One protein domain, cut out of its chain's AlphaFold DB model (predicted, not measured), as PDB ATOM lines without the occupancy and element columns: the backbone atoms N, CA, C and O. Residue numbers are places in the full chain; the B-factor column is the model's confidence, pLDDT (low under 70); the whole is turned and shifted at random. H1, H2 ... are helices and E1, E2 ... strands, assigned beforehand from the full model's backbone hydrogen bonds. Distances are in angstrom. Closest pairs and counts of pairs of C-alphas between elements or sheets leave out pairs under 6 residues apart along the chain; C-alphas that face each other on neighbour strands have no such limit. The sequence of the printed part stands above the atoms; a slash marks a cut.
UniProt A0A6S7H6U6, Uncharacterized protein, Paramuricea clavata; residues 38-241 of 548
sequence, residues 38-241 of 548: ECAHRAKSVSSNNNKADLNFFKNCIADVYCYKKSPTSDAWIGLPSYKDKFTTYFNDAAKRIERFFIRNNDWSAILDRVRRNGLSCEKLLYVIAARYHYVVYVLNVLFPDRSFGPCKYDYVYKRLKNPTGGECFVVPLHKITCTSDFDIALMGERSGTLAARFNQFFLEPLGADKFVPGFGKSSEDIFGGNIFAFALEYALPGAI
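AT A GLANCE: This is residues 38 to 241 of the 548 residues of an uncharacterized protein of Paramuricea clavata (UniProt A0A6S7H6U6). A small twisted sheet, E2 E5 E6 E7, has the long helix H5 and the shorter H6 over one face, and H5 reaches beyond it to a cluster of crossed helices, H1, H2 and H3, with H4 folded back beside the start of H5. The hairpin E3 E4 runs on from E2 beyond the sheet. The printed part has 204 residues, in the order H1 H2 E1 H3 H4 H5 E2 E3 E4 E5 E6 H6 H7 E7 H8, of mixed class. The sheet is mixed; the whole is compact, with a radius of gyration of the C-alphas of 16.6 A and spans of 46 by 45 by 31 A.

IN THESE COORDINATES: The sheet holds E2, residues 148 to 151, E5, 167 to 171, 13.5 A long, E6, 185 to 188, and E7, 228 to 230. H5, residues 122 to 143, 31.6 A long, begins at C-alpha 122 (185.026, 235.290, 144.241). H6 is 192 to 204, 18.8 A long. H1 is 38 to 44, with C-alpha 38 at (161.404, 237.876, 155.476); H2 is 51 to 63, 16.2 A; H3 is 89 to 104, 23.3 A; H4 is 108 to 117, 14.2 A. E1 is 76 to 79, E3 153 to 155, E4 160 to 162, H7 220 to 224 and H8 233 to 236, ending at C-alpha 236 (180.840, 260.036, 122.076).

HOW THE PARTS SIT: E2 and E5 are parallel, N 170 to O 150 being 2.9 A; the hairpin E5 E6 is antiparallel, N 171 to O 186 2.8 A; E6 and E7 are parallel, N 187 to O 229 3.0 A. H5 and H6 are on the same face, two layers, helices on one face of a sheet, at heights over the sheet of 10.2 and 8.6 A. E6, H6, H7, E7 form a strand-helix-strand unit, parallel neighbour strands joined through helices, with a right-handed crossover. H5, the hub, touches H2 (C-alphas of Phe 58 and Tyr 127, the closest, 5.5 A), H3 (Ala 95 and Tyr 135, 5.2 A), H6 (Leu 140 and Phe 199, 6.7 A) and only just H4, with 3 pairs of C-alphas within 8 A (Val 115 and Leu 125, 7.2 A). H1 touches H3, its closest C-alphas being Ala 43 and Ala 94, 4.7 A. H7 touches H4, the C-alphas of Ile 223 and Trp 108 being closest at 5.0 A. In the hairpin E3 E4, N 155 to O 160 is 2.8 A. E1 pairs with no named strand; H8 only grazes the sheet with residues 233 to 235. Every O i to N i+4 pair is within hydrogen-bond range in H1, H2, H3, H4, H5 and H7, 8 of 9 in H6; H8 is too short for one.

THE WHOLE: The C-alphas of Ser 48 and Gly 239, the two farthest apart, are 48.7 A apart. The printed part has no cut. The links H2 to E1, E5 to E6 and H6 to H7 are long. The mean pLDDT of the printed part is 78.1, and 34 residues are under 70, among them 205 to 215.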
ATOM      1  N   GLU A  38     160.379 237.745 154.439       87.12
ATOM      2  CA  GLU A  38     161.404 237.876 155.476       87.12
ATOM      3  C   GLU A  38     162.456 238.946 155.154       87.12
ATOM      4  O   GLU A  38     163.129 239.456 156.056       87.12
ATOM      5  N   CYS A  39     162.608 239.312 153.879       89.25
ATOM      6  CA  CYS A  39     163.543 240.344 153.470       89.25
ATOM      7  C   CYS A  39     163.072 241.747 153.862       89.25
ATOM      8  O   CYS A  39     163.930 242.562 154.185       89.25
ATOM      9  N   ALA A  40     161.763 242.022 153.936       86.00
ATOM     10  CA  ALA A  40     161.246 243.324 154.377       86.00
ATOM     11  C   ALA A  40     161.708 243.661 155.802       86.00
ATOM     12  O   ALA A  40     162.301 244.711 156.052       86.00
ATOM     13  N   HIS A  41     161.527 242.714 156.726       85.25
ATOM     14  CA  HIS A  41     161.993 242.858 158.103       85.25
ATOM     15  C   HIS A  41     163.522 242.957 158.172       85.25
ATOM     16  O   HIS A  41     164.066 243.779 158.905       85.25
ATOM     17  N   ARG A  42     164.242 242.143 157.388       86.50
ATOM     18  CA  ARG A  42     165.711 242.193 157.352       86.50
ATOM     19  C   ARG A  42     166.237 243.509 156.776       86.50
ATOM     20  O   ARG A  42     167.258 243.983 157.247       86.50
ATOM     21  N   ALA A  43     165.581 244.120 155.796       85.19
ATOM     22  CA  ALA A  43     166.007 245.413 155.260       85.19
ATOM     23  C   ALA A  43     165.939 246.510 156.334       85.19
ATOM     24  O   ALA A  43     166.870 247.298 156.464       85.19
ATOM     25  N   LYS A  44     164.891 246.479 157.167       82.69
ATOM     26  CA  LYS A  44     164.707 247.388 158.309       82.69
ATOM     27  C   LYS A  44     165.586 247.031 159.514       82.69
ATOM     28  O   LYS A  44     165.858 247.890 160.352       82.69
ATOM     29  N   SER A  45     166.037 245.777 159.627       71.75
ATOM     30  CA  SER A  45     166.830 245.344 160.773       71.75
ATOM     31  C   SER A  45     168.259 245.881 160.707       71.75
ATOM     32  O   SER A  45     169.036 245.616 159.784       71.75
ATOM     33  N   VAL A  46     168.621 246.649 161.735       56.62
ATOM     34  CA  VAL A  46     169.953 247.224 161.885       56.62
ATOM     35  C   VAL A  46     170.933 246.112 162.255       56.62
ATOM     36  O   VAL A  46     171.016 245.683 163.400       56.62
ATOM     37  N   SER A  47     171.705 245.641 161.277       56.38
ATOM     38  CA  SER A  47     172.921 244.863 161.531       56.38
ATOM     39  C   SER A  47     173.991 245.816 162.069       56.38
ATOM     40  O   SER A  47     174.803 246.354 161.310       56.38
ATOM     41  N   SER A  48     173.975 246.103 163.373       57.91
ATOM     42  CA  SER A  48     175.092 246.791 164.019       57.91
ATOM     43  C   SER A  48     176.275 245.818 164.075       57.91
ATOM     44  O   SER A  48     176.365 244.980 164.966       57.91
ATOM     45  N   ASN A  49     177.161 245.925 163.080       65.31
ATOM     46  CA  ASN A  49     178.492 245.303 163.007       65.31
ATOM     47  C   ASN A  49     178.576 243.817 162.602       65.31
ATOM     48  O   ASN A  49     179.519 243.136 162.997       65.31
ATOM     49  N   ASN A  50     177.674 243.299 161.758       79.56
ATOM     50  CA  ASN A  50     177.774 241.910 161.285       79.56
ATOM     51  C   ASN A  50     177.911 241.786 159.754       79.56
ATOM     52  O   ASN A  50     176.935 241.572 159.033       79.56
ATOM     53  N   ASN A  51     179.157 241.819 159.262       81.25
ATOM     54  CA  ASN A  51     179.472 241.638 157.837       81.25
ATOM     55  C   ASN A  51     178.950 240.302 157.276       81.25
ATOM     56  O   ASN A  51     178.524 240.244 156.127       81.25
ATOM     57  N   LYS A  52     178.937 239.221 158.069       83.81
ATOM     58  CA  LYS A  52     178.408 237.918 157.628       83.81
ATOM     59  C   LYS A  52     176.892 237.975 157.419       83.81
ATOM     60  O   LYS A  52     176.390 237.428 156.438       83.81
ATOM     61  N   ALA A  53     176.171 238.654 158.310       86.62
ATOM     62  CA  ALA A  53     174.735 238.874 158.165       86.62
ATOM     63  C   ALA A  53     174.418 239.741 156.939       86.62
ATOM     64  O   ALA A  53     173.460 239.443 156.228       86.62
ATOM     65  N   ASP A  54     175.236 240.756 156.658       89.25
ATOM     66  CA  ASP A  54     175.061 241.605 155.477       89.25
ATOM     67  C   ASP A  54     175.372 240.865 154.176       89.25
ATOM     68  O   ASP A  54     174.576 240.934 153.249       89.25
ATOM     69  N   LEU A  55     176.424 240.043 154.121       88.62
ATOM     70  CA  LEU A  55     176.680 239.181 152.958       88.62
ATOM     71  C   LEU A  55     175.525 238.201 152.695       88.62
ATOM     72  O   LEU A  55     175.120 238.008 151.547       88.62
ATOM     73  N   ASN A  56     174.952 237.613 153.749       89.56
ATOM     74  CA  ASN A  56     173.771 236.754 153.629       89.56
ATOM     75  C   ASN A  56     172.537 237.536 153.162       89.56
ATOM     76  O   ASN A  56     171.730 237.008 152.395       89.56
ATOM     77  N   PHE A  57     172.381 238.783 153.608       92.56
ATOM     78  CA  PHE A  57     171.335 239.677 153.128       92.56
ATOM     79  C   PHE A  57     171.544 240.024 151.647       92.56
ATOM     80  O   PHE A  57     170.619 239.878 150.854       92.56
ATOM     81  N   PHE A  58     172.760 240.374 151.226       93.44
ATOM     82  CA  PHE A  58     173.072 240.680 149.826       93.44
ATOM     83  C   PHE A  58     172.804 239.493 148.904       93.44
ATOM     84  O   PHE A  58     172.243 239.667 147.826       93.44
ATOM     85  N   LYS A  59     173.120 238.272 149.339       92.19
ATOM     86  CA  LYS A  59     172.754 237.059 148.606       92.19
ATOM     87  C   LYS A  59     171.234 236.885 148.524       92.19
ATOM     88  O   LYS A  59     170.655 236.918 147.444       92.19
ATOM     89  N   ASN A  60     170.581 236.735 149.674       92.00
ATOM     90  CA  ASN A  60     169.211 236.221 149.725       92.00
ATOM     91  C   ASN A  60     168.135 237.280 149.460       92.00
ATOM     92  O   ASN A  60     167.033 236.928 149.047       92.00
ATOM     93  N   CYS A  61     168.443 238.546 149.746       92.75
ATOM     94  CA  CYS A  61     167.502 239.665 149.749       92.75
ATOM     95  C   CYS A  61     167.840 240.747 148.711       92.75
ATOM     96  O   CYS A  61     166.971 241.540 148.366       92.75
ATOM     97  N   ILE A  62     169.050 240.762 148.143       93.75
ATOM     98  CA  ILE A  62     169.360 241.605 146.976       93.75
ATOM     99  C   ILE A  62     169.447 240.746 145.716       93.75
ATOM    100  O   ILE A  62     168.616 240.893 144.820       93.75
ATOM    101  N   ALA A  63     170.419 239.836 145.643       92.69
ATOM    102  CA  ALA A  63     170.688 239.077 144.427       92.69
ATOM    103  C   ALA A  63     169.502 238.185 144.022       92.69
ATOM    104  O   ALA A  63     169.056 238.260 142.876       92.69
ATOM    105  N   ASP A  64     168.943 237.416 144.959       90.44
ATOM    106  CA  ASP A  64     167.801 236.537 144.678       90.44
ATOM    107  C   ASP A  64     166.495 237.314 144.457       90.44
ATOM    108  O   ASP A  64     165.745 237.010 143.534       90.44
ATOM    109  N   VAL A  65     166.200 238.332 145.275       89.94
ATOM    110  CA  VAL A  65     164.934 239.089 145.163       89.94
ATOM    111  C   VAL A  65     164.853 239.837 143.839       89.94
ATOM    112  O   VAL A  65     163.800 239.868 143.201       89.94
ATOM    113  N   TYR A  66     165.975 240.400 143.393       89.62
ATOM    114  CA  TYR A  66     166.056 241.110 142.122       89.62
ATOM    115  C   TYR A  66     166.522 240.226 140.957       89.62
ATOM    116  O   TYR A  66     166.707 240.739 139.857       89.62
ATOM    117  N   CYS A  67     166.648 238.911 141.150       88.69
ATOM    118  CA  CYS A  67     166.945 237.941 140.090       88.69
ATOM    119  C   CYS A  67     168.241 238.226 139.301       88.69
ATOM    120  O   CYS A  67     168.259 238.192 138.066       88.69
ATOM    121  N   TYR A  68     169.354 238.479 139.996       90.69
ATOM    122  CA  TYR A  68     170.673 238.540 139.358       90.69
ATOM    123  C   TYR A  68     171.028 237.195 138.703       90.69
ATOM    124  O   TYR A  68     170.898 236.132 139.312       90.69
ATOM    125  N   LYS A  69     171.525 237.221 137.460       89.62
ATOM    126  CA  LYS A  69     171.853 236.003 136.697       89.62
ATOM    127  C   LYS A  69     173.337 235.666 136.844       89.62
ATOM    128  O   LYS A  69     174.178 236.346 136.252       89.62
ATOM    129  N   LYS A  70     173.670 234.624 137.616       88.19
ATOM    130  CA  LYS A  70     175.050 234.111 137.773       88.19
ATOM    131  C   LYS A  70     175.444 233.222 136.585       88.19
ATOM    132  O   LYS A  70     174.609 232.506 136.034       88.19
ATOM    133  N   SER A  71     176.714 233.254 136.180       85.75
ATOM    134  CA  SER A  71     177.275 232.306 135.213       85.75
ATOM    135  C   SER A  71     177.319 230.888 135.805       85.75
ATOM    136  O   SER A  71     177.701 230.734 136.963       85.75
ATOM    137  N   PRO A  72     176.992 229.843 135.020       83.06
ATOM    138  CA  PRO A  72     177.086 228.458 135.488       83.06
ATOM    139  C   PRO A  72     178.528 227.935 135.566       83.06
ATOM    140  O   PRO A  72     178.780 226.950 136.246       83.06
ATOM    141  N   THR A  73     179.472 228.567 134.863       79.50
ATOM    142  CA  THR A  73     180.848 228.067 134.686       79.50
ATOM    143  C   THR A  73     181.913 228.997 135.261       79.50
ATOM    144  O   THR A  73     183.103 228.733 135.124       79.50
ATOM    145  N   SER A  74     181.513 230.117 135.866       79.50
ATOM    146  CA  SER A  74     182.445 231.092 136.433       79.50
ATOM    147  C   SER A  74     181.788 231.928 137.526       79.50
ATOM    148  O   SER A  74     180.573 232.127 137.523       79.50
ATOM    149  N   ASP A  75     182.594 232.480 138.430       82.75
ATOM    150  CA  ASP A  75     182.131 233.482 139.391       82.75
ATOM    151  C   ASP A  75     181.976 234.846 138.700       82.75
ATOM    152  O   ASP A  75     182.804 235.753 138.818       82.75
ATOM    153  N   ALA A  76     180.874 234.984 137.960       85.56
ATOM    154  CA  ALA A  76     180.494 236.217 137.288       85.56
ATOM    155  C   ALA A  76     178.973 236.408 137.219       85.56
ATOM    156  O   ALA A  76     178.222 235.445 137.045       85.56
ATOM    157  N   TRP A  77     178.525 237.662 137.247       88.94
ATOM    158  CA  TRP A  77     177.185 238.047 136.808       88.94
ATOM    159  C   TRP A  77     177.151 238.164 135.283       88.94
ATOM    160  O   TRP A  77     177.984 238.840 134.679       88.94
ATOM    161  N   ILE A  78     176.180 237.498 134.661       86.25
ATOM    162  CA  ILE A  78     175.909 237.545 133.215       86.25
ATOM    163  C   ILE A  78     174.640 238.338 132.886       86.25
ATOM    164  O   ILE A  78     174.344 238.561 131.717       86.25
ATOM    165  N   GLY A  79     173.892 238.756 133.909       83.94
ATOM    166  CA  GLY A  79     172.734 239.628 133.778       83.94
ATOM    167  C   GLY A  79     172.417 240.304 135.105       83.94
ATOM    168  O   GLY A  79     172.405 239.650 136.150       83.94
ATOM    169  N   LEU A  80     172.192 241.613 135.049       85.19
ATOM    170  CA  LEU A  80     171.873 242.460 136.192       85.19
ATOM    171  C   LEU A  80     170.409 242.910 136.094       85.19
ATOM    172  O   LEU A  80     169.892 243.022 134.978       85.19
ATOM    173  N   PRO A  81     169.725 243.155 137.225       84.31
ATOM    174  CA  PRO A  81     168.365 243.670 137.201       84.31
ATOM    175  C   PRO A  81     168.311 245.066 136.599       84.31
ATOM    176  O   PRO A  81     169.189 245.890 136.808       84.31
ATOM    177  N   SER A  82     167.216 245.355 135.910       73.06
ATOM    178  CA  SER A  82     166.964 246.680 135.355       73.06
ATOM    179  C   SER A  82     166.455 247.671 136.420       73.06
ATOM    180  O   SER A  82     166.507 248.874 136.206       73.06
ATOM    181  N   TYR A  83     165.936 247.170 137.552       78.19
ATOM    182  CA  TYR A  83     165.238 247.921 138.613       78.19
ATOM    183  C   TYR A  83     164.034 248.766 138.161       78.19
ATOM    184  O   TYR A  83     163.414 249.439 138.984       78.19
ATOM    185  N   LYS A  84     163.648 248.681 136.885       67.06
ATOM    186  CA  LYS A  84     162.469 249.349 136.342       67.06
ATOM    187  C   LYS A  84     161.230 248.937 137.144       67.06
ATOM    188  O   LYS A  84     161.035 247.748 137.378       67.06
ATOM    189  N   ASP A  85     160.442 249.920 137.577       66.12
ATOM    190  CA  ASP A  85     159.216 249.736 138.369       66.12
ATOM    191  C   ASP A  85     159.442 249.093 139.762       66.12
ATOM    192  O   ASP A  85     158.508 248.585 140.384       66.12
ATOM    193  N   LYS A  86     160.685 249.113 140.281       68.94
ATOM    194  CA  LYS A  86     161.078 248.467 141.553       68.94
ATOM    195  C   LYS A  86     161.621 249.429 142.620       68.94
ATOM    196  O   LYS A  86     162.168 248.957 143.616       68.94
ATOM    197  N   PHE A  87     161.430 250.740 142.459       76.38
ATOM    198  CA  PHE A  87     161.742 251.768 143.468       76.38
ATOM    199  C   PHE A  87     160.685 251.800 144.586       76.38
ATOM    200  O   PHE A  87     159.935 252.758 144.745       76.38
ATOM    201  N   THR A  88     160.569 250.699 145.325       83.38
ATOM    202  CA  THR A  88     159.608 250.542 146.425       83.38
ATOM    203  C   THR A  88     160.209 250.976 147.765       83.38
ATOM    204  O   THR A  88     161.416 251.182 147.882       83.38
ATOM    205  N   THR A  89     159.395 251.031 148.825       84.06
ATOM    206  CA  THR A  89     159.893 251.224 150.202       84.06
ATOM    207  C   THR A  89     160.980 250.209 150.557       84.06
ATOM    208  O   THR A  89     162.004 250.574 151.123       84.06
ATOM    209  N   TYR A  90     160.815 248.952 150.129       88.88
ATOM    210  CA  TYR A  90     161.824 247.914 150.321       88.88
ATOM    211  C   TYR A  90     163.158 248.239 149.638       88.88
ATOM    212  O   TYR A  90     164.208 248.006 150.225       88.88
ATOM    213  N   PHE A  91     163.124 248.779 148.416       88.81
ATOM    214  CA  PHE A  91     164.333 249.194 147.701       88.81
ATOM    215  C   PHE A  91     165.098 250.257 148.503       88.81
ATOM    216  O   PHE A  91     166.304 250.143 148.699       88.81
ATOM    217  N   ASN A  92     164.387 251.241 149.055       87.00
ATOM    218  CA  ASN A  92     164.993 252.287 149.877       87.00
ATOM    219  C   ASN A  92     165.540 251.742 151.208       87.00
ATOM    220  O   ASN A  92     166.669 252.057 151.582       87.00
ATOM    221  N   ASP A  93     164.786 250.889 151.907       88.19
ATOM    222  CA  ASP A  93     165.229 250.272 153.165       88.19
ATOM    223  C   ASP A  93     166.468 249.387 152.947       88.19
ATOM    224  O   ASP A  93     167.438 249.433 153.710       88.19
ATOM    225  N   ALA A  94     166.470 248.609 151.863       91.62
ATOM    226  CA  ALA A  94     167.601 247.783 151.467       91.62
ATOM    227  C   ALA A  94     168.838 248.636 151.149       91.62
ATOM    228  O   ALA A  94     169.937 248.299 151.600       91.62
ATOM    229  N   ALA A  95     168.667 249.760 150.446       90.50
ATOM    230  CA  ALA A  95     169.738 250.709 150.171       90.50
ATOM    231  C   ALA A  95     170.329 251.312 151.455       90.50
ATOM    232  O   ALA A  95     171.548 251.304 151.602       90.50
ATOM    233  N   LYS A  96     169.504 251.717 152.430       86.62
ATOM    234  CA  LYS A  96     169.974 252.203 153.745       86.62
ATOM    235  C   LYS A  96     170.753 251.143 154.527       86.62
ATOM    236  O   LYS A  96     171.723 251.444 155.226       86.62
ATOM    237  N   ARG A  97     170.371 249.870 154.420       88.75
ATOM    238  CA  ARG A  97     171.153 248.779 155.019       88.75
ATOM    239  C   ARG A  97     172.508 248.604 154.325       88.75
ATOM    240  O   ARG A  97     173.515 248.393 155.004       88.75
ATOM    241  N   ILE A  98     172.540 248.691 152.996       90.81
ATOM    242  CA  ILE A  98     173.772 248.612 152.199       90.81
ATOM    243  C   ILE A  98     174.702 249.795 152.502       90.81
ATOM    244  O   ILE A  98     175.898 249.591 152.701       90.81
ATOM    245  N   GLU A  99     174.159 251.006 152.607       87.50
ATOM    246  CA  GLU A  99     174.884 252.215 153.003       87.50
ATOM    247  C   GLU A  99     175.680 251.985 154.291       87.50
ATOM    248  O   GLU A  99     176.900 252.141 154.314       87.50
ATOM    249  N   ARG A 100     175.024 251.487 155.348       85.19
ATOM    250  CA  ARG A 100     175.678 251.186 156.634       85.19
ATOM    251  C   ARG A 100     176.796 250.157 156.510       85.19
ATOM    252  O   ARG A 100     177.791 250.256 157.229       85.19
ATOM    253  N   PHE A 101     176.645 249.156 155.641       87.81
ATOM    254  CA  PHE A 101     177.723 248.203 155.372       87.81
ATOM    255  C   PHE A 101     178.953 248.919 154.823       87.81
ATOM    256  O   PHE A 101     180.062 248.659 155.291       87.81
ATOM    257  N   PHE A 102     178.768 249.838 153.882       87.88
ATOM    258  CA  PHE A 102     179.879 250.548 153.278       87.88
ATOM    259  C   PHE A 102     180.434 251.699 154.114       87.88
ATOM    260  O   PHE A 102     181.626 251.956 154.025       87.88
ATOM    261  N   ILE A 103     179.649 252.323 154.991       83.50
ATOM    262  CA  ILE A 103     180.185 253.261 155.992       83.50
ATOM    263  C   ILE A 103     181.220 252.543 156.869       83.50
ATOM    264  O   ILE A 103     182.314 253.048 157.101       83.50
ATOM    265  N   ARG A 104     180.918 251.312 157.305       83.88
ATOM    266  CA  ARG A 104     181.860 250.485 158.084       83.88
ATOM    267  C   ARG A 104     183.007 249.916 157.251       83.88
ATOM    268  O   ARG A 104     184.026 249.502 157.796       83.88
ATOM    269  N   ASN A 105     182.821 249.826 155.940       85.00
ATOM    270  CA  ASN A 105     183.779 249.267 155.000       85.00
ATOM    271  C   ASN A 105     184.114 250.305 153.915       85.00
ATOM    272  O   ASN A 105     183.997 250.020 152.728       85.00
ATOM    273  N   ASN A 106     184.524 251.503 154.334       83.81
ATOM    274  CA  ASN A 106     184.707 252.682 153.475       83.81
ATOM    275  C   ASN A 106     186.010 252.676 152.646       83.81
ATOM    276  O   ASN A 106     186.614 253.720 152.388       83.81
ATOM    277  N   ASP A 107     186.490 251.490 152.298       84.94
ATOM    278  CA  ASP A 107     187.700 251.281 151.515       84.94
ATOM    279  C   ASP A 107     187.527 249.981 150.733       84.94
ATOM    280  O   ASP A 107     187.540 248.877 151.295       84.94
ATOM    281  N   TRP A 108     187.319 250.126 149.427       83.44
ATOM    282  CA  TRP A 108     187.100 249.009 148.522       83.44
ATOM    283  C   TRP A 108     188.282 248.043 148.504       83.44
ATOM    284  O   TRP A 108     188.093 246.825 148.539       83.44
ATOM    285  N   SER A 109     189.504 248.565 148.508       78.75
ATOM    286  CA  SER A 109     190.714 247.749 148.505       78.75
ATOM    287  C   SER A 109     190.820 246.948 149.803       78.75
ATOM    288  O   SER A 109     191.080 245.746 149.769       78.75
ATOM    289  N   ALA A 110     190.487 247.554 150.944       80.31
ATOM    290  CA  ALA A 110     190.408 246.837 152.213       80.31
ATOM    291  C   ALA A 110     189.277 245.790 152.236       80.31
ATOM    292  O   ALA A 110     189.442 244.731 152.850       80.31
ATOM    293  N   ILE A 111     188.133 246.041 151.581       80.12
ATOM    294  CA  ILE A 111     187.078 245.029 151.393       80.12
ATOM    295  C   ILE A 111     187.635 243.839 150.616       80.12
ATOM    296  O   ILE A 111     187.490 242.706 151.081       80.12
ATOM    297  N   LEU A 112     188.277 244.083 149.470       76.81
ATOM    298  CA  LEU A 112     188.884 243.033 148.652       76.81
ATOM    299  C   LEU A 112     189.857 242.193 149.490       76.81
ATOM    300  O   LEU A 112     189.711 240.970 149.548       76.81
ATOM    301  N   ASP A 113     190.756 242.840 150.231       73.12
ATOM    302  CA  ASP A 113     191.759 242.163 151.057       73.12
ATOM    303  C   ASP A 113     191.139 241.371 152.217       73.12
ATOM    304  O   ASP A 113     191.573 240.259 152.521       73.12
ATOM    305  N   ARG A 114     190.131 241.919 152.913       73.19
ATOM    306  CA  ARG A 114     189.461 241.233 154.038       73.19
ATOM    307  C   ARG A 114     188.646 240.040 153.573       73.19
ATOM    308  O   ARG A 114     188.599 239.017 154.259       73.19
ATOM    309  N   VAL A 115     187.975 240.171 152.434       66.19
ATOM    310  CA  VAL A 115     187.189 239.078 151.869       66.19
ATOM    311  C   VAL A 115     188.135 237.960 151.412       66.19
ATOM    312  O   VAL A 115     187.912 236.805 151.770       66.19
ATOM    313  N   ARG A 116     189.258 238.288 150.764       64.88
ATOM    314  CA  ARG A 116     190.278 237.299 150.368       64.88
ATOM    315  C   ARG A 116     190.947 236.605 151.560       64.88
ATOM    316  O   ARG A 116     191.001 235.378 151.587       64.88
ATOM    317  N   ARG A 117     191.391 237.357 152.578       63.72
ATOM    318  CA  ARG A 117     192.092 236.813 153.764       63.72
ATOM    319  C   ARG A 117     191.247 235.865 154.612       63.72
ATOM    320  O   ARG A 117     191.780 234.932 155.195       63.72
ATOM    321  N   ASN A 118     189.931 236.059 154.643       60.00
ATOM    322  CA  ASN A 118     189.009 235.189 155.378       60.00
ATOM    323  C   ASN A 118     188.575 233.941 154.571       60.00
ATOM    324  O   ASN A 118     187.550 233.330 154.885       60.00
ATOM    325  N   GLY A 119     189.299 233.592 153.498       53.66
ATOM    326  CA  GLY A 119     189.041 232.404 152.679       53.66
ATOM    327  C   GLY A 119     187.753 232.476 151.853       53.66
ATOM    328  O   GLY A 119     187.151 231.442 151.556       53.66
ATOM    329  N   LEU A 120     187.261 233.675 151.516       54.81
ATOM    330  CA  LEU A 120     186.046 233.809 150.715       54.81
ATOM    331  C   LEU A 120     186.351 233.718 149.213       54.81
ATOM    332  O   LEU A 120     187.177 234.452 148.679       54.81
ATOM    333  N   SER A 121     185.597 232.854 148.533       70.00
ATOM    334  CA  SER A 121     185.545 232.732 147.076       70.00
ATOM    335  C   SER A 121     185.089 234.032 146.396       70.00
ATOM    336  O   SER A 121     184.356 234.840 146.977       70.00
ATOM    337  N   CYS A 122     185.475 234.204 145.125       77.12
ATOM    338  CA  CYS A 122     185.026 235.290 144.241       77.12
ATOM    339  C   CYS A 122     183.489 235.447 144.263       77.12
ATOM    340  O   CYS A 122     182.972 236.562 144.237       77.12
ATOM    341  N   GLU A 123     182.749 234.353 144.447       82.25
ATOM    342  CA  GLU A 123     181.306 234.353 144.698       82.25
ATOM    343  C   GLU A 123     180.830 235.335 145.782       82.25
ATOM    344  O   GLU A 123     179.851 236.049 145.566       82.25
ATOM    345  N   LYS A 124     181.479 235.418 146.948       84.06
ATOM    346  CA  LYS A 124     180.983 236.311 148.011       84.06
ATOM    347  C   LYS A 124     181.219 237.784 147.684       84.06
ATOM    348  O   LYS A 124     180.380 238.619 148.023       84.06
ATOM    349  N   LEU A 125     182.286 238.093 146.946       85.62
ATOM    350  CA  LEU A 125     182.495 239.421 146.371       85.62
ATOM    351  C   LEU A 125     181.421 239.764 145.332       85.62
ATOM    352  O   LEU A 125     180.977 240.907 145.294       85.62
ATOM    353  N   LEU A 126     180.923 238.800 144.547       87.81
ATOM    354  CA  LEU A 126     179.817 239.060 143.613       87.81
ATOM    355  C   LEU A 126     178.559 239.582 144.320       87.81
ATOM    356  O   LEU A 126     177.874 240.445 143.772       87.81
ATOM    357  N   TYR A 127     178.253 239.109 145.530       90.00
ATOM    358  CA  TYR A 127     177.113 239.626 146.294       90.00
ATOM    359  C   TYR A 127     177.353 241.046 146.817       90.00
ATOM    360  O   TYR A 127     176.429 241.857 146.802       90.00
ATOM    361  N   VAL A 128     178.590 241.392 147.193       89.62
ATOM    362  CA  VAL A 128     178.955 242.788 147.495       89.62
ATOM    363  C   VAL A 128     178.798 243.665 146.249       89.62
ATOM    364  O   VAL A 128     178.295 244.779 146.344       89.62
ATOM    365  N   ILE A 129     179.135 243.153 145.061       89.19
ATOM    366  CA  ILE A 129     178.908 243.860 143.792       89.19
ATOM    367  C   ILE A 129     177.414 244.081 143.522       89.19
ATOM    368  O   ILE A 129     177.043 245.149 143.038       89.19
ATOM    369  N   ALA A 130     176.551 243.114 143.843       90.75
ATOM    370  CA  ALA A 130     175.101 243.282 143.727       90.75
ATOM    371  C   ALA A 130     174.578 244.374 144.681       90.75
ATOM    372  O   ALA A 130     173.795 245.233 144.279       90.75
ATOM    373  N   ALA A 131     175.061 244.395 145.925       91.56
ATOM    374  CA  ALA A 131     174.753 245.457 146.882       91.56
ATOM    375  C   ALA A 131     175.237 246.832 146.395       91.56
ATOM    376  O   ALA A 131     174.469 247.791 146.396       91.56
ATOM    377  N   ARG A 132     176.477 246.910 145.897       89.50
ATOM    378  CA  ARG A 132     177.046 248.109 145.268       89.50
ATOM    379  C   ARG A 132     176.146 248.629 144.153       89.50
ATOM    380  O   ARG A 132     175.775 249.795 144.178       89.50
ATOM    381  N   TYR A 133     175.762 247.778 143.199       88.31
ATOM    382  CA  TYR A 133     174.904 248.203 142.092       88.31
ATOM    383  C   TYR A 133     173.565 248.758 142.579       88.31
ATOM    384  O   TYR A 133     173.144 249.824 142.135       88.31
ATOM    385  N   HIS A 134     172.928 248.064 143.521       90.25
ATOM    386  CA  HIS A 134     171.672 248.505 144.114       90.25
ATOM    387  C   HIS A 134     171.798 249.893 144.759       90.25
ATOM    388  O   HIS A 134     170.983 250.772 144.489       90.25
ATOM    389  N   TYR A 135     172.846 250.106 145.558       89.25
ATOM    390  CA  TYR A 135     173.073 251.381 146.233       89.25
ATOM    391  C   TYR A 135     173.383 252.517 145.256       89.25
ATOM    392  O   TYR A 135     172.837 253.607 145.381       89.25
ATOM    393  N   VAL A 136     174.193 252.253 144.231       86.94
ATOM    394  CA  VAL A 136     174.487 253.249 143.198       86.94
ATOM    395  C   VAL A 136     173.208 253.680 142.468       86.94
ATOM    396  O   VAL A 136     172.973 254.873 142.291       86.94
ATOM    397  N   VAL A 137     172.344 252.730 142.092       86.88
ATOM    398  CA  VAL A 137     171.052 253.036 141.453       86.88
ATOM    399  C   VAL A 137     170.123 253.805 142.401       86.88
ATOM    400  O   VAL A 137     169.417 254.704 141.949       86.88
ATOM    401  N   TYR A 138     170.151 253.505 143.702       86.94
ATOM    402  CA  TYR A 138     169.430 254.270 144.722       86.94
ATOM    403  C   TYR A 138     169.886 255.728 144.794       86.94
ATOM    404  O   TYR A 138     169.050 256.621 144.666       86.94
ATOM    405  N   VAL A 139     171.191 255.979 144.932       84.00
ATOM    406  CA  VAL A 139     171.741 257.342 145.017       84.00
ATOM    407  C   VAL A 139     171.378 258.144 143.768       84.00
ATOM    408  O   VAL A 139     170.879 259.262 143.875       84.00
ATOM    409  N   LEU A 140     171.539 257.558 142.579       82.19
ATOM    410  CA  LEU A 140     171.157 258.208 141.324       82.19
ATOM    411  C   LEU A 140     169.672 258.596 141.278       82.19
ATOM    412  O   LEU A 140     169.342 259.696 140.843       82.19
ATOM    413  N   ASN A 141     168.789 257.717 141.759       80.38
ATOM    414  CA  ASN A 141     167.354 257.982 141.818       80.38
ATOM    415  C   ASN A 141     167.009 259.101 142.821       80.38
ATOM    416  O   ASN A 141     166.153 259.935 142.544       80.38
ATOM    417  N   VAL A 142     167.696 259.154 143.967       79.25
ATOM    418  CA  VAL A 142     167.499 260.201 144.990       79.25
ATOM    419  C   VAL A 142     167.990 261.571 144.518       79.25
ATOM    420  O   VAL A 142     167.380 262.583 144.850       79.25
ATOM    421  N   LEU A 143     169.068 261.629 143.732       77.81
ATOM    422  CA  LEU A 143     169.630 262.895 143.246       77.81
ATOM    423  C   LEU A 143     168.780 263.564 142.149       77.81
ATOM    424  O   LEU A 143     168.972 264.756 141.875       77.81
ATOM    425  N   PHE A 144     167.858 262.821 141.528       75.25
ATOM    426  CA  PHE A 144     166.997 263.269 140.426       75.25
ATOM    427  C   PHE A 144     165.527 262.804 140.604       75.25
ATOM    428  O   PHE A 144     164.988 262.111 139.742       75.25
ATOM    429  N   PRO A 145     164.837 263.203 141.695       66.56
ATOM    430  CA  PRO A 145     163.500 262.692 142.020       66.56
ATOM    431  C   PRO A 145     162.400 263.218 141.081       66.56
ATOM    432  O   PRO A 145     161.369 262.574 140.912       66.56
ATOM    433  N   ASP A 146     162.629 264.365 140.435       61.34
ATOM    434  CA  ASP A 146     161.627 265.071 139.624       61.34
ATOM    435  C   ASP A 146     161.555 264.575 138.165       61.34
ATOM    436  O   ASP A 146     160.953 265.230 137.309       61.34
ATOM    437  N   ARG A 147     162.230 263.466 137.824       64.81
ATOM    438  CA  ARG A 147     162.381 262.999 136.436       64.81
ATOM    439  C   ARG A 147     162.278 261.489 136.299       64.81
ATOM    440  O   ARG A 147     162.503 260.730 137.233       64.81
ATOM    441  N   SER A 148     161.969 261.050 135.077       70.62
ATOM    442  CA  SER A 148     162.073 259.634 134.734       70.62
ATOM    443  C   SER A 148     163.546 259.214 134.751       70.62
ATOM    444  O   SER A 148     164.341 259.691 133.942       70.62
ATOM    445  N   PHE A 149     163.895 258.337 135.693       76.81
ATOM    446  CA  PHE A 149     165.220 257.744 135.819       76.81
ATOM    447  C   PHE A 149     165.119 256.219 135.825       76.81
ATOM    448  O   PHE A 149     164.216 255.631 136.424       76.81
ATOM    449  N   GLY A 150     166.029 255.553 135.121       79.25
ATOM    450  CA  GLY A 150     165.994 254.101 135.011       79.25
ATOM    451  C   GLY A 150     166.996 253.529 134.013       79.25
ATOM    452  O   GLY A 150     167.867 254.237 133.514       79.25
ATOM    453  N   PRO A 151     166.892 252.231 133.703       84.31
ATOM    454  CA  PRO A 151     167.786 251.562 132.767       84.31
ATOM    455  C   PRO A 151     167.535 252.054 131.337       84.31
ATOM    456  O   PRO A 151     166.388 252.164 130.890       84.31
ATOM    457  N   CYS A 152     168.603 252.295 130.581       84.81
ATOM    458  CA  CYS A 152     168.490 252.618 129.165       84.81
ATOM    459  C   CYS A 152     167.887 251.442 128.390       84.81
ATOM    460  O   CYS A 152     168.249 250.279 128.595       84.81
ATOM    461  N   LYS A 153     166.973 251.744 127.462       86.81
ATOM    462  CA  LYS A 153     166.400 250.733 126.567       86.81
ATOM    463  C   LYS A 153     167.487 250.247 125.609       86.81
ATOM    464  O   LYS A 153     168.155 251.061 124.976       86.81
ATOM    465  N   TYR A 154     167.638 248.934 125.485       83.50
ATOM    466  CA  TYR A 154     168.588 248.315 124.566       83.50
ATOM    467  C   TYR A 154     167.840 247.546 123.478       83.50
ATOM    468  O   TYR A 154     167.036 246.660 123.761       83.50
ATOM    469  N   ASP A 155     168.100 247.907 122.230       81.56
ATOM    470  CA  ASP A 155     167.636 247.200 121.050       81.56
ATOM    471  C   ASP A 155     168.566 246.014 120.787       81.56
ATOM    472  O   ASP A 155     169.728 246.197 120.428       81.56
ATOM    473  N   TYR A 156     168.069 244.791 120.979       78.12
ATOM    474  CA  TYR A 156     168.861 243.573 120.796       78.12
ATOM    475  C   TYR A 156     169.080 243.196 119.326       78.12
ATOM    476  O   TYR A 156     170.047 242.487 119.036       78.12
ATOM    477  N   VAL A 157     168.229 243.673 118.411       77.50
ATOM    478  CA  VAL A 157     168.302 243.367 116.974       77.50
ATOM    479  C   VAL A 157     169.438 244.159 116.355       77.50
ATOM    480  O   VAL A 157     170.399 243.591 115.835       77.50
ATOM    481  N   TYR A 158     169.375 245.481 116.489       73.81
ATOM    482  CA  TYR A 158     170.412 246.367 115.971       73.81
ATOM    483  C   TYR A 158     171.599 246.483 116.910       73.81
ATOM    484  O   TYR A 158     172.614 247.060 116.520       73.81
ATOM    485  N   LYS A 159     171.475 245.926 118.126       77.12
ATOM    486  CA  LYS A 159     172.432 246.080 119.219       77.12
ATOM    487  C   LYS A 159     172.668 247.569 119.388       77.12
ATOM    488  O   LYS A 159     173.700 248.051 118.962       77.12
ATOM    489  N   ARG A 160     171.718 248.353 119.882       82.50
ATOM    490  CA  ARG A 160     171.913 249.802 120.092       82.50
ATOM    491  C   ARG A 160     171.174 250.257 121.333       82.50
ATOM    492  O   ARG A 160     170.140 249.701 121.681       82.50
ATOM    493  N   LEU A 161     171.695 251.273 122.002       85.00
ATOM    494  CA  LEU A 161     171.003 251.918 123.111       85.00
ATOM    495  C   LEU A 161     170.025 252.951 122.545       85.00
ATOM    496  O   LEU A 161     170.358 253.695 121.628       85.00
ATOM    497  N   LYS A 162     168.811 253.006 123.079       86.88
ATOM    498  CA  LYS A 162     167.813 254.004 122.700       86.88
ATOM    499  C   LYS A 162     167.898 255.185 123.660       86.88
ATOM    500  O   LYS A 162     167.786 255.001 124.872       86.88
ATOM    501  N   ASN A 163     168.061 256.378 123.100       84.00
ATOM    502  CA  ASN A 163     168.119 257.628 123.846       84.00
ATOM    503  C   ASN A 163     166.821 257.846 124.656       84.00
ATOM    504  O   ASN A 163     165.732 257.598 124.117       84.00
ATOM    505  N   PRO A 164     166.892 258.279 125.930       82.88
ATOM    506  CA  PRO A 164     165.695 258.568 126.713       82.88
ATOM    507  C   PRO A 164     164.974 259.822 126.189       82.88
ATOM    508  O   PRO A 164     165.595 260.825 125.843       82.88
ATOM    509  N   THR A 165     163.639 259.779 126.148       74.25
ATOM    510  CA  THR A 165     162.781 260.937 125.844       74.25
ATOM    511  C   THR A 165     162.301 261.563 127.151       74.25
ATOM    512  O   THR A 165     161.400 261.013 127.779       74.25
ATOM    513  N   GLY A 166     162.891 262.691 127.560       72.31
ATOM    514  CA  GLY A 166     162.438 263.461 128.730       72.31
ATOM    515  C   GLY A 166     163.007 263.020 130.086       72.31
ATOM    516  O   GLY A 166     162.320 263.119 131.099       72.31
ATOM    517  N   GLY A 167     164.247 262.532 130.127       80.50
ATOM    518  CA  GLY A 167     164.905 262.133 131.372       80.50
ATOM    519  C   GLY A 167     166.319 261.619 131.147       80.50
ATOM    520  O   GLY A 167     166.899 261.793 130.072       80.50
ATOM    521  N   GLU A 168     166.850 260.960 132.165       84.38
ATOM    522  CA  GLU A 168     168.188 260.393 132.186       84.38
ATOM    523  C   GLU A 168     168.086 258.875 132.388       84.38
ATOM    524  O   GLU A 168     167.182 258.372 133.056       84.38
ATOM    525  N   CYS A 169     168.993 258.104 131.795       85.38
ATOM    526  CA  CYS A 169     169.031 256.658 132.002       85.38
ATOM    527  C   CYS A 169     170.451 256.163 132.247       85.38
ATOM    528  O   CYS A 169     171.418 256.800 131.838       85.38
ATOM    529  N   PHE A 170     170.582 255.010 132.899       85.62
ATOM    530  CA  PHE A 170     171.866 254.342 133.082       85.62
ATOM    531  C   PHE A 170     171.999 253.121 132.168       85.62
ATOM    532  O   PHE A 170     171.055 252.349 131.968       85.62
ATOM    533  N   VAL A 171     173.190 252.904 131.624       81.75
ATOM    534  CA  VAL A 171     173.485 251.731 130.801       81.75
ATOM    535  C   VAL A 171     173.735 250.533 131.708       81.75
ATOM    536  O   VAL A 171     174.701 250.500 132.469       81.75
ATOM    537  N   VAL A 172     172.878 249.517 131.600       80.94
ATOM    538  CA  VAL A 172     173.114 248.223 132.251       80.94
ATOM    539  C   VAL A 172     174.370 247.594 131.633       80.94
ATOM    540  O   VAL A 172     174.461 247.523 130.403       80.94
ATOM    541  N   PRO A 173     175.340 247.115 132.434       75.19
ATOM    542  CA  PRO A 173     176.543 246.489 131.898       75.19
ATOM    543  C   PRO A 173     176.222 245.337 130.934       75.19
ATOM    544  O   PRO A 173     175.559 244.368 131.294       75.19
ATOM    545  N   LEU A 174     176.728 245.436 129.701       70.31
ATOM    546  CA  LEU A 174     176.495 244.454 128.629       70.31
ATOM    547  C   LEU A 174     177.513 243.297 128.617       70.31
ATOM    548  O   LEU A 174     177.482 242.442 127.733       70.31
ATOM    549  N   HIS A 175     178.447 243.281 129.567       70.81
ATOM    550  CA  HIS A 175     179.530 242.305 129.663       70.81
ATOM    551  C   HIS A 175     179.486 241.565 131.004       70.81
ATOM    552  O   HIS A 175     178.849 242.009 131.955       70.81
ATOM    553  N   LYS A 176     180.190 240.428 131.086       77.88
ATOM    554  CA  LYS A 176     180.290 239.642 132.324       77.88
ATOM    555  C   LYS A 176     180.976 240.453 133.429       77.88
ATOM    556  O   LYS A 176     182.084 240.953 133.215       77.88
ATOM    557  N   ILE A 177     180.362 240.520 134.608       82.38
ATOM    558  CA  ILE A 177     180.910 241.214 135.781       82.38
ATOM    559  C   ILE A 177     181.487 240.185 136.748       82.38
ATOM    560  O   ILE A 177     180.740 239.385 137.304       82.38
ATOM    561  N   THR A 178     182.804 240.192 136.941       79.94
ATOM    562  CA  THR A 178     183.498 239.337 137.916       79.94
ATOM    563  C   THR A 178     183.644 240.064 139.254       79.94
ATOM    564  O   THR A 178     183.373 241.261 139.344       79.94
ATOM    565  N   CYS A 179     184.116 239.371 140.293       75.56
ATOM    566  CA  CYS A 179     184.376 239.953 141.619       75.56
ATOM    567  C   CYS A 179     185.379 241.121 141.647       75.56
ATOM    568  O   CYS A 179     185.487 241.814 142.655       75.56
ATOM    569  N   THR A 180     186.107 241.340 140.557       70.88
ATOM    570  CA  THR A 180     187.103 242.407 140.397       70.88
ATOM    571  C   THR A 180     186.799 243.292 139.188       70.88
ATOM    572  O   THR A 180     187.669 244.031 138.735       70.88
ATOM    573  N   SER A 181     185.620 243.152 138.573       69.75
ATOM    574  CA  SER A 181     185.231 244.027 137.471       69.75
ATOM    575  C   SER A 181     185.024 245.450 137.987       69.75
ATOM    576  O   SER A 181     184.293 245.654 138.965       69.75
ATOM    577  N   ASP A 182     185.589 246.413 137.256       63.81
ATOM    578  CA  ASP A 182     185.193 247.817 137.333       63.81
ATOM    579  C   ASP A 182     183.685 247.908 137.143       63.81
ATOM    580  O   ASP A 182     183.126 247.353 136.188       63.81
ATOM    581  N   PHE A 183     183.027 248.603 138.056       68.69
ATOM    582  CA  PHE A 183     181.593 248.818 137.974       68.69
ATOM    583  C   PHE A 183     181.320 250.253 137.598       68.69
ATOM    584  O   PHE A 183     180.797 251.036 138.385       68.69
ATOM    585  N   ASP A 184     181.736 250.567 136.375       75.06
ATOM    586  CA  ASP A 184     181.492 251.867 135.787       75.06
ATOM    587  C   ASP A 184     180.060 251.901 135.254       75.06
ATOM    588  O   ASP A 184     179.710 251.116 134.361       75.06
ATOM    589  N   ILE A 185     179.236 252.805 135.774       79.38
ATOM    590  CA  ILE A 185     177.903 253.061 135.231       79.38
ATOM    591  C   ILE A 185     177.991 254.244 134.275       79.38
ATOM    592  O   ILE A 185     178.409 255.335 134.655       79.38
ATOM    593  N   ALA A 186     177.570 254.013 133.034       81.31
ATOM    594  CA  ALA A 186     177.424 255.074 132.052       81.31
ATOM    595  C   ALA A 186     176.031 255.696 132.164       81.31
ATOM    596  O   ALA A 186     175.040 254.960 132.192       81.31
ATOM    597  N   LEU A 187     175.947 257.022 132.173       83.06
ATOM    598  CA  LEU A 187     174.679 257.747 132.100       83.06
ATOM    599  C   LEU A 187     174.433 258.285 130.686       83.06
ATOM    600  O   LEU A 187     175.370 258.630 129.968       83.06
ATOM    601  N   MET A 188     173.164 258.359 130.293       83.88
ATOM    602  CA  MET A 188     172.690 258.933 129.032       83.88
ATOM    603  C   MET A 188     171.561 259.925 129.284       83.88
ATOM    604  O   MET A 188     170.790 259.763 130.234       83.88
ATOM    605  N   GLY A 189     171.423 260.903 128.393       80.31
ATOM    606  CA  GLY A 189     170.424 261.959 128.493       80.31
ATOM    607  C   GLY A 189     171.049 263.335 128.696       80.31
ATOM    608  O   GLY A 189     172.226 263.477 129.040       80.31
ATOM    609  N   GLU A 190     170.223 264.358 128.494       75.19
ATOM    610  CA  GLU A 190     170.651 265.752 128.329       75.19
ATOM    611  C   GLU A 190     171.414 266.322 129.533       75.19
ATOM    612  O   GLU A 190     172.302 267.148 129.350       75.19
ATOM    613  N   ARG A 191     171.098 265.874 130.756       76.44
ATOM    614  CA  ARG A 191     171.729 266.349 132.004       76.44
ATOM    615  C   ARG A 191     172.571 265.285 132.696       76.44
ATOM    616  O   ARG A 191     172.764 265.326 133.914       76.44
ATOM    617  N   SER A 192     173.014 264.286 131.940       79.06
ATOM    618  CA  SER A 192     173.801 263.186 132.487       79.06
ATOM    619  C   SER A 192     175.072 263.700 133.182       79.06
ATOM    620  O   SER A 192     175.372 263.222 134.275       79.06
ATOM    621  N   GLY A 193     175.773 264.695 132.618       75.06
ATOM    622  CA  GLY A 193     176.992 265.291 133.192       75.06
ATOM    623  C   GLY A 193     176.763 265.898 134.578       75.06
ATOM    624  O   GLY A 193     177.466 265.569 135.531       75.06
ATOM    625  N   THR A 194     175.709 266.698 134.716       75.94
ATOM    626  CA  THR A 194     175.232 267.272 135.977       75.94
ATOM    627  C   THR A 194     174.874 266.171 136.978       75.94
ATOM    628  O   THR A 194     175.182 266.296 138.162       75.94
ATOM    629  N   LEU A 195     174.229 265.083 136.539       79.50
ATOM    630  CA  LEU A 195     173.909 263.952 137.415       79.50
ATOM    631  C   LEU A 195     175.175 263.225 137.899       79.50
ATOM    632  O   LEU A 195     175.257 262.914 139.085       79.50
ATOM    633  N   ALA A 196     176.174 263.001 137.040       79.88
ATOM    634  CA  ALA A 196     177.450 262.420 137.471       79.88
ATOM    635  C   ALA A 196     178.216 263.337 138.432       79.88
ATOM    636  O   ALA A 196     178.740 262.850 139.428       79.88
ATOM    637  N   ALA A 197     178.241 264.650 138.187       75.06
ATOM    638  CA  ALA A 197     178.875 265.611 139.091       75.06
ATOM    639  C   ALA A 197     178.215 265.603 140.481       75.06
ATOM    640  O   ALA A 197     178.908 265.501 141.493       75.06
ATOM    641  N   ARG A 198     176.874 265.609 140.535       77.69
ATOM    642  CA  ARG A 198     176.114 265.464 141.791       77.69
ATOM    643  C   ARG A 198     176.392 264.141 142.488       77.69
ATOM    644  O   ARG A 198     176.506 264.110 143.709       77.69
ATOM    645  N   PHE A 199     176.482 263.056 141.723       80.81
ATOM    646  CA  PHE A 199     176.807 261.746 142.264       80.81
ATOM    647  C   PHE A 199     178.205 261.736 142.882       80.81
ATOM    648  O   PHE A 199     178.339 261.337 144.029       80.81
ATOM    649  N   ASN A 200     179.228 262.214 142.172       76.38
ATOM    650  CA  ASN A 200     180.597 262.239 142.688       76.38
ATOM    651  C   ASN A 200     180.699 263.099 143.957       76.38
ATOM    652  O   ASN A 200     181.322 262.670 144.928       76.38
ATOM    653  N   GLN A 201     180.014 264.247 143.999       71.25
ATOM    654  CA  GLN A 201     179.990 265.083 145.199       71.25
ATOM    655  C   GLN A 201     179.282 264.416 146.376       71.25
ATOM    656  O   GLN A 201     179.772 264.512 147.494       71.25
ATOM    657  N   PHE A 202     178.179 263.697 146.142       76.88
ATOM    658  CA  PHE A 202     177.456 262.983 147.202       76.88
ATOM    659  C   PHE A 202     178.367 262.049 148.022       76.88
ATOM    660  O   PHE A 202     178.135 261.838 149.209       76.88
ATOM    661  N   PHE A 203     179.419 261.495 147.413       76.56
ATOM    662  CA  PHE A 203     180.390 260.659 148.124       76.56
ATOM    663  C   PHE A 203     181.450 261.462 148.885       76.56
ATOM    664  O   PHE A 203     181.875 261.045 149.965       76.56
ATOM    665  N   LEU A 204     181.847 262.616 148.345       71.31
ATOM    666  CA  LEU A 204     182.890 263.477 148.901       71.31
ATOM    667  C   LEU A 204     182.382 264.375 150.034       71.31
ATOM    668  O   LEU A 204     183.093 264.582 151.015       71.31
ATOM    669  N   GLU A 205     181.163 264.894 149.916       65.00
ATOM    670  CA  GLU A 205     180.569 265.798 150.892       65.00
ATOM    671  C   GLU A 205     179.688 265.066 151.900       65.00
ATOM    672  O   GLU A 205     178.990 264.108 151.561       65.00
ATOM    673  N   PRO A 206     179.624 265.566 153.141       53.62
ATOM    674  CA  PRO A 206     178.579 265.181 154.058       53.62
ATOM    675  C   PRO A 206     177.240 265.796 153.630       53.62
ATOM    676  O   PRO A 206     176.843 266.822 154.169       53.62
ATOM    677  N   LEU A 207     176.537 265.196 152.662       46.78
ATOM    678  CA  LEU A 207     175.210 265.668 152.256       46.78
ATOM    679  C   LEU A 207     174.175 264.555 152.093       46.78
ATOM    680  O   LEU A 207     174.284 263.664 151.253       46.78
ATOM    681  N   GLY A 208     173.088 264.710 152.845       40.41
ATOM    682  CA  GLY A 208     171.828 264.010 152.660       40.41
ATOM    683  C   GLY A 208     170.771 264.540 153.627       40.41
ATOM    684  O   GLY A 208     171.080 264.912 154.755       40.41
ATOM    685  N   ALA A 209     169.502 264.523 153.211       40.41
ATOM    686  CA  ALA A 209     168.328 264.852 154.034       40.41
ATOM    687  C   ALA A 209     168.181 263.989 155.315       40.41
ATOM    688  O   ALA A 209     167.275 264.203 156.121       40.41
ATOM    689  N   ASP A 210     169.068 263.014 155.506       44.69
ATOM    690  CA  ASP A 210     169.231 262.224 156.716       44.69
ATOM    691  C   ASP A 210     170.372 262.862 157.538       44.69
ATOM    692  O   ASP A 210     171.547 262.557 157.343       44.69
ATOM    693  N   LYS A 211     170.031 263.779 158.462       44.12
ATOM    694  CA  LYS A 211     170.975 264.530 159.332       44.12
ATOM    695  C   LYS A 211     171.904 263.645 160.191       44.12
ATOM    696  O   LYS A 211     172.707 264.159 160.964       44.12
ATOM    697  N   PHE A 212     171.767 262.326 160.094       44.06
ATOM    698  CA  PHE A 212     172.468 261.325 160.889       44.06
ATOM    699  C   PHE A 212     173.575 260.590 160.122       44.06
ATOM    700  O   PHE A 212     174.259 259.762 160.725       44.06
ATOM    701  N   VAL A 213     173.771 260.868 158.827       47.41
ATOM    702  CA  VAL A 213     174.839 260.247 158.032       47.41
ATOM    703  C   VAL A 213     175.732 261.329 157.424       47.41
ATOM    704  O   VAL A 213     175.331 261.981 156.461       47.41
ATOM    705  N   PRO A 214     176.953 261.540 157.946       51.62
ATOM    706  CA  PRO A 214     177.967 262.241 157.178       51.62
ATOM    707  C   PRO A 214     178.275 261.360 155.963       51.62
ATOM    708  O   PRO A 214     178.561 260.171 156.115       51.62
ATOM    709  N   GLY A 215     178.154 261.917 154.762       61.41
ATOM    710  CA  GLY A 215     178.636 261.311 153.521       61.41
ATOM    711  C   GLY A 215     180.045 260.728 153.666       61.41
ATOM    712  O   GLY A 215     180.764 260.970 154.634       61.41
ATOM    713  N   PHE A 216     180.434 259.883 152.719       74.75
ATOM    714  CA  PHE A 216     181.532 258.939 152.935       74.75
ATOM    715  C   PHE A 216     182.925 259.581 153.069       74.75
ATOM    716  O   PHE A 216     183.857 258.898 153.505       74.75
ATOM    717  N   GLY A 217     183.076 260.859 152.701       72.31
ATOM    718  CA  GLY A 217     184.326 261.619 152.809       72.31
ATOM    719  C   GLY A 217     185.435 261.106 151.887       72.31
ATOM    720  O   GLY A 217     186.610 261.384 152.117       72.31
ATOM    721  N   LYS A 218     185.068 260.308 150.882       76.62
ATOM    722  CA  LYS A 218     185.943 259.671 149.891       76.62
ATOM    723  C   LYS A 218     185.185 259.543 148.581       76.62
ATOM    724  O   LYS A 218     183.963 259.622 148.567       76.62
ATOM    725  N   SER A 219     185.880 259.325 147.480       77.25
ATOM    726  CA  SER A 219     185.222 259.137 146.192       77.25
ATOM    727  C   SER A 219     184.455 257.811 146.098       77.25
ATOM    728  O   SER A 219     184.707 256.859 146.843       77.25
ATOM    729  N   SER A 220     183.517 257.700 145.150       80.00
ATOM    730  CA  SER A 220     182.775 256.450 144.935       80.00
ATOM    731  C   SER A 220     183.680 255.279 144.527       80.00
ATOM    732  O   SER A 220     183.399 254.130 144.890       80.00
ATOM    733  N   GLU A 221     184.780 255.540 143.810       78.19
ATOM    734  CA  GLU A 221     185.783 254.524 143.481       78.19
ATOM    735  C   GLU A 221     186.532 254.056 144.726       78.19
ATOM    736  O   GLU A 221     186.790 252.860 144.887       78.19
ATOM    737  N   ASP A 222     186.857 254.975 145.632       78.62
ATOM    738  CA  ASP A 222     187.542 254.644 146.874       78.62
ATOM    739  C   ASP A 222     186.712 253.713 147.756       78.62
ATOM    740  O   ASP A 222     187.236 252.750 148.323       78.62
ATOM    741  N   ILE A 223     185.408 253.963 147.833       79.06
ATOM    742  CA  ILE A 223     184.498 253.249 148.734       79.06
ATOM    743  C   ILE A 223     184.017 251.940 148.102       79.06
ATOM    744  O   ILE A 223     183.938 250.913 148.781       79.06
ATOM    745  N   PHE A 224     183.697 251.953 146.804       78.94
ATOM    746  CA  PHE A 224     183.046 250.824 146.138       78.94
ATOM    747  C   PHE A 224     183.802 250.254 144.941       78.94
ATOM    748  O   PHE A 224     183.337 249.261 144.384       78.94
ATOM    749  N   GLY A 225     184.896 250.854 144.476       71.88
ATOM    750  CA  GLY A 225     185.587 250.424 143.253       71.88
ATOM    751  C   GLY A 225     184.728 250.548 141.993       71.88
ATOM    752  O   GLY A 225     184.793 249.686 141.111       71.88
ATOM    753  N   GLY A 226     183.835 251.541 141.951       71.31
ATOM    754  CA  GLY A 226     182.972 251.826 140.809       71.31
ATOM    755  C   GLY A 226     182.827 253.326 140.590       71.31
ATOM    756  O   GLY A 226     182.702 254.081 141.552       71.31
ATOM    757  N   ASN A 227     182.825 253.726 139.321       73.12
ATOM    758  CA  ASN A 227     182.686 255.114 138.899       73.12
ATOM    759  C   ASN A 227     181.361 255.342 138.181       73.12
ATOM    760  O   ASN A 227     180.817 254.449 137.532       73.12
ATOM    761  N   ILE A 228     180.847 256.564 138.245       75.12
ATOM    762  CA  ILE A 228     179.788 256.986 137.334       75.12
ATOM    763  C   ILE A 228     180.378 257.963 136.366       75.12
ATOM    764  O   ILE A 228     180.734 259.067 136.748       75.12
ATOM    765  N   PHE A 229     180.412 257.578 135.102       69.69
ATOM    766  CA  PHE A 229     180.758 258.518 134.063       69.69
ATOM    767  C   PHE A 229     179.489 258.938 133.343       69.69
ATOM    768  O   PHE A 229     178.664 258.125 132.914       69.69
ATOM    769  N   ALA A 230     179.362 260.243 133.193       65.38
ATOM    770  CA  ALA A 230     178.401 260.812 132.295       65.38
ATOM    771  C   ALA A 230     179.121 261.646 131.268       65.38
ATOM    772  O   ALA A 230     179.724 262.673 131.554       65.38
ATOM    773  N   PHE A 231     178.982 261.177 130.052       61.91
ATOM    774  CA  PHE A 231     179.086 261.968 128.855       61.91
ATOM    775  C   PHE A 231     177.919 261.469 128.056       61.91
ATOM    776  O   PHE A 231     177.696 260.258 128.049       61.91
ATOM    777  N   ALA A 232     177.180 262.367 127.424       60.81
ATOM    778  CA  ALA A 232     176.135 261.990 126.500       60.81
ATOM    779  C   ALA A 232     176.726 260.981 125.496       60.81
ATOM    780  O   ALA A 232     177.442 261.339 124.556       60.81
ATOM    781  N   LEU A 233     176.530 259.686 125.778       70.25
ATOM    782  CA  LEU A 233     177.092 258.565 125.031       70.25
ATOM    783  C   LEU A 233     176.622 258.654 123.584       70.25
ATOM    784  O   LEU A 233     177.334 258.234 122.678       70.25
ATOM    785  N   GLU A 234     175.464 259.277 123.374       72.31
ATOM    786  CA  GLU A 234     174.940 259.740 122.096       72.31
ATOM    787  C   GLU A 234     175.913 260.587 121.280       72.31
ATOM    788  O   GLU A 234     175.921 260.473 120.056       72.31
ATOM    789  N   TYR A 235     176.785 261.365 121.913       71.38
ATOM    790  CA  TYR A 235     177.781 262.200 121.245       71.38
ATOM    791  C   TYR A 235     179.147 261.525 121.128       71.38
ATOM    792  O   TYR A 235     179.811 261.655 120.097       71.38
ATOM    793  N   ALA A 236     179.574 260.769 122.143       73.88
ATOM    794  CA  ALA A 236     180.840 260.036 122.076       73.88
ATOM    795  C   ALA A 236     180.752 258.850 121.094       73.88
ATOM    796  O   ALA A 236     181.677 258.595 120.312       73.88
ATOM    797  N   LEU A 237     179.616 258.149 121.096       77.56
ATOM    798  CA  LEU A 237     179.350 256.906 120.369       77.56
ATOM    799  C   LEU A 237     178.024 256.964 119.594       77.56
ATOM    800  O   LEU A 237     177.169 256.095 119.769       77.56
ATOM    801  N   PRO A 238     177.851 257.918 118.664       74.06
ATOM    802  CA  PRO A 238     176.585 258.097 117.952       74.06
ATOM    803  C   PRO A 238     176.117 256.849 117.200       74.06
ATOM    804  O   PRO A 238     174.930 256.554 117.165       74.06
ATOM    805  N   GLY A 239     177.044 256.054 116.655       76.50
ATOM    806  CA  GLY A 239     176.715 254.799 115.968       76.50
ATOM    807  C   GLY A 239     176.152 253.699 116.879       76.50
ATOM    808  O   GLY A 239     175.591 252.721 116.376       76.50
ATOM    809  N   ALA A 240     176.295 253.844 118.199       78.25
ATOM    810  CA  ALA A 240     175.748 252.930 119.194       78.25
ATOM    811  C   ALA A 240     174.368 253.368 119.715       78.25
ATOM    812  O   ALA A 240     173.738 252.590 120.435       78.25
ATOM    813  N   ILE A 241     173.890 254.571 119.353       82.50
ATOM    814  CA  ILE A 241     172.653 255.161 119.880       82.50
ATOM    815  C   ILE A 241     171.572 255.300 118.790       82.50
ATOM    816  O   ILE A 241     171.859 255.608 117.635       82.50
TER     817      ILE A 241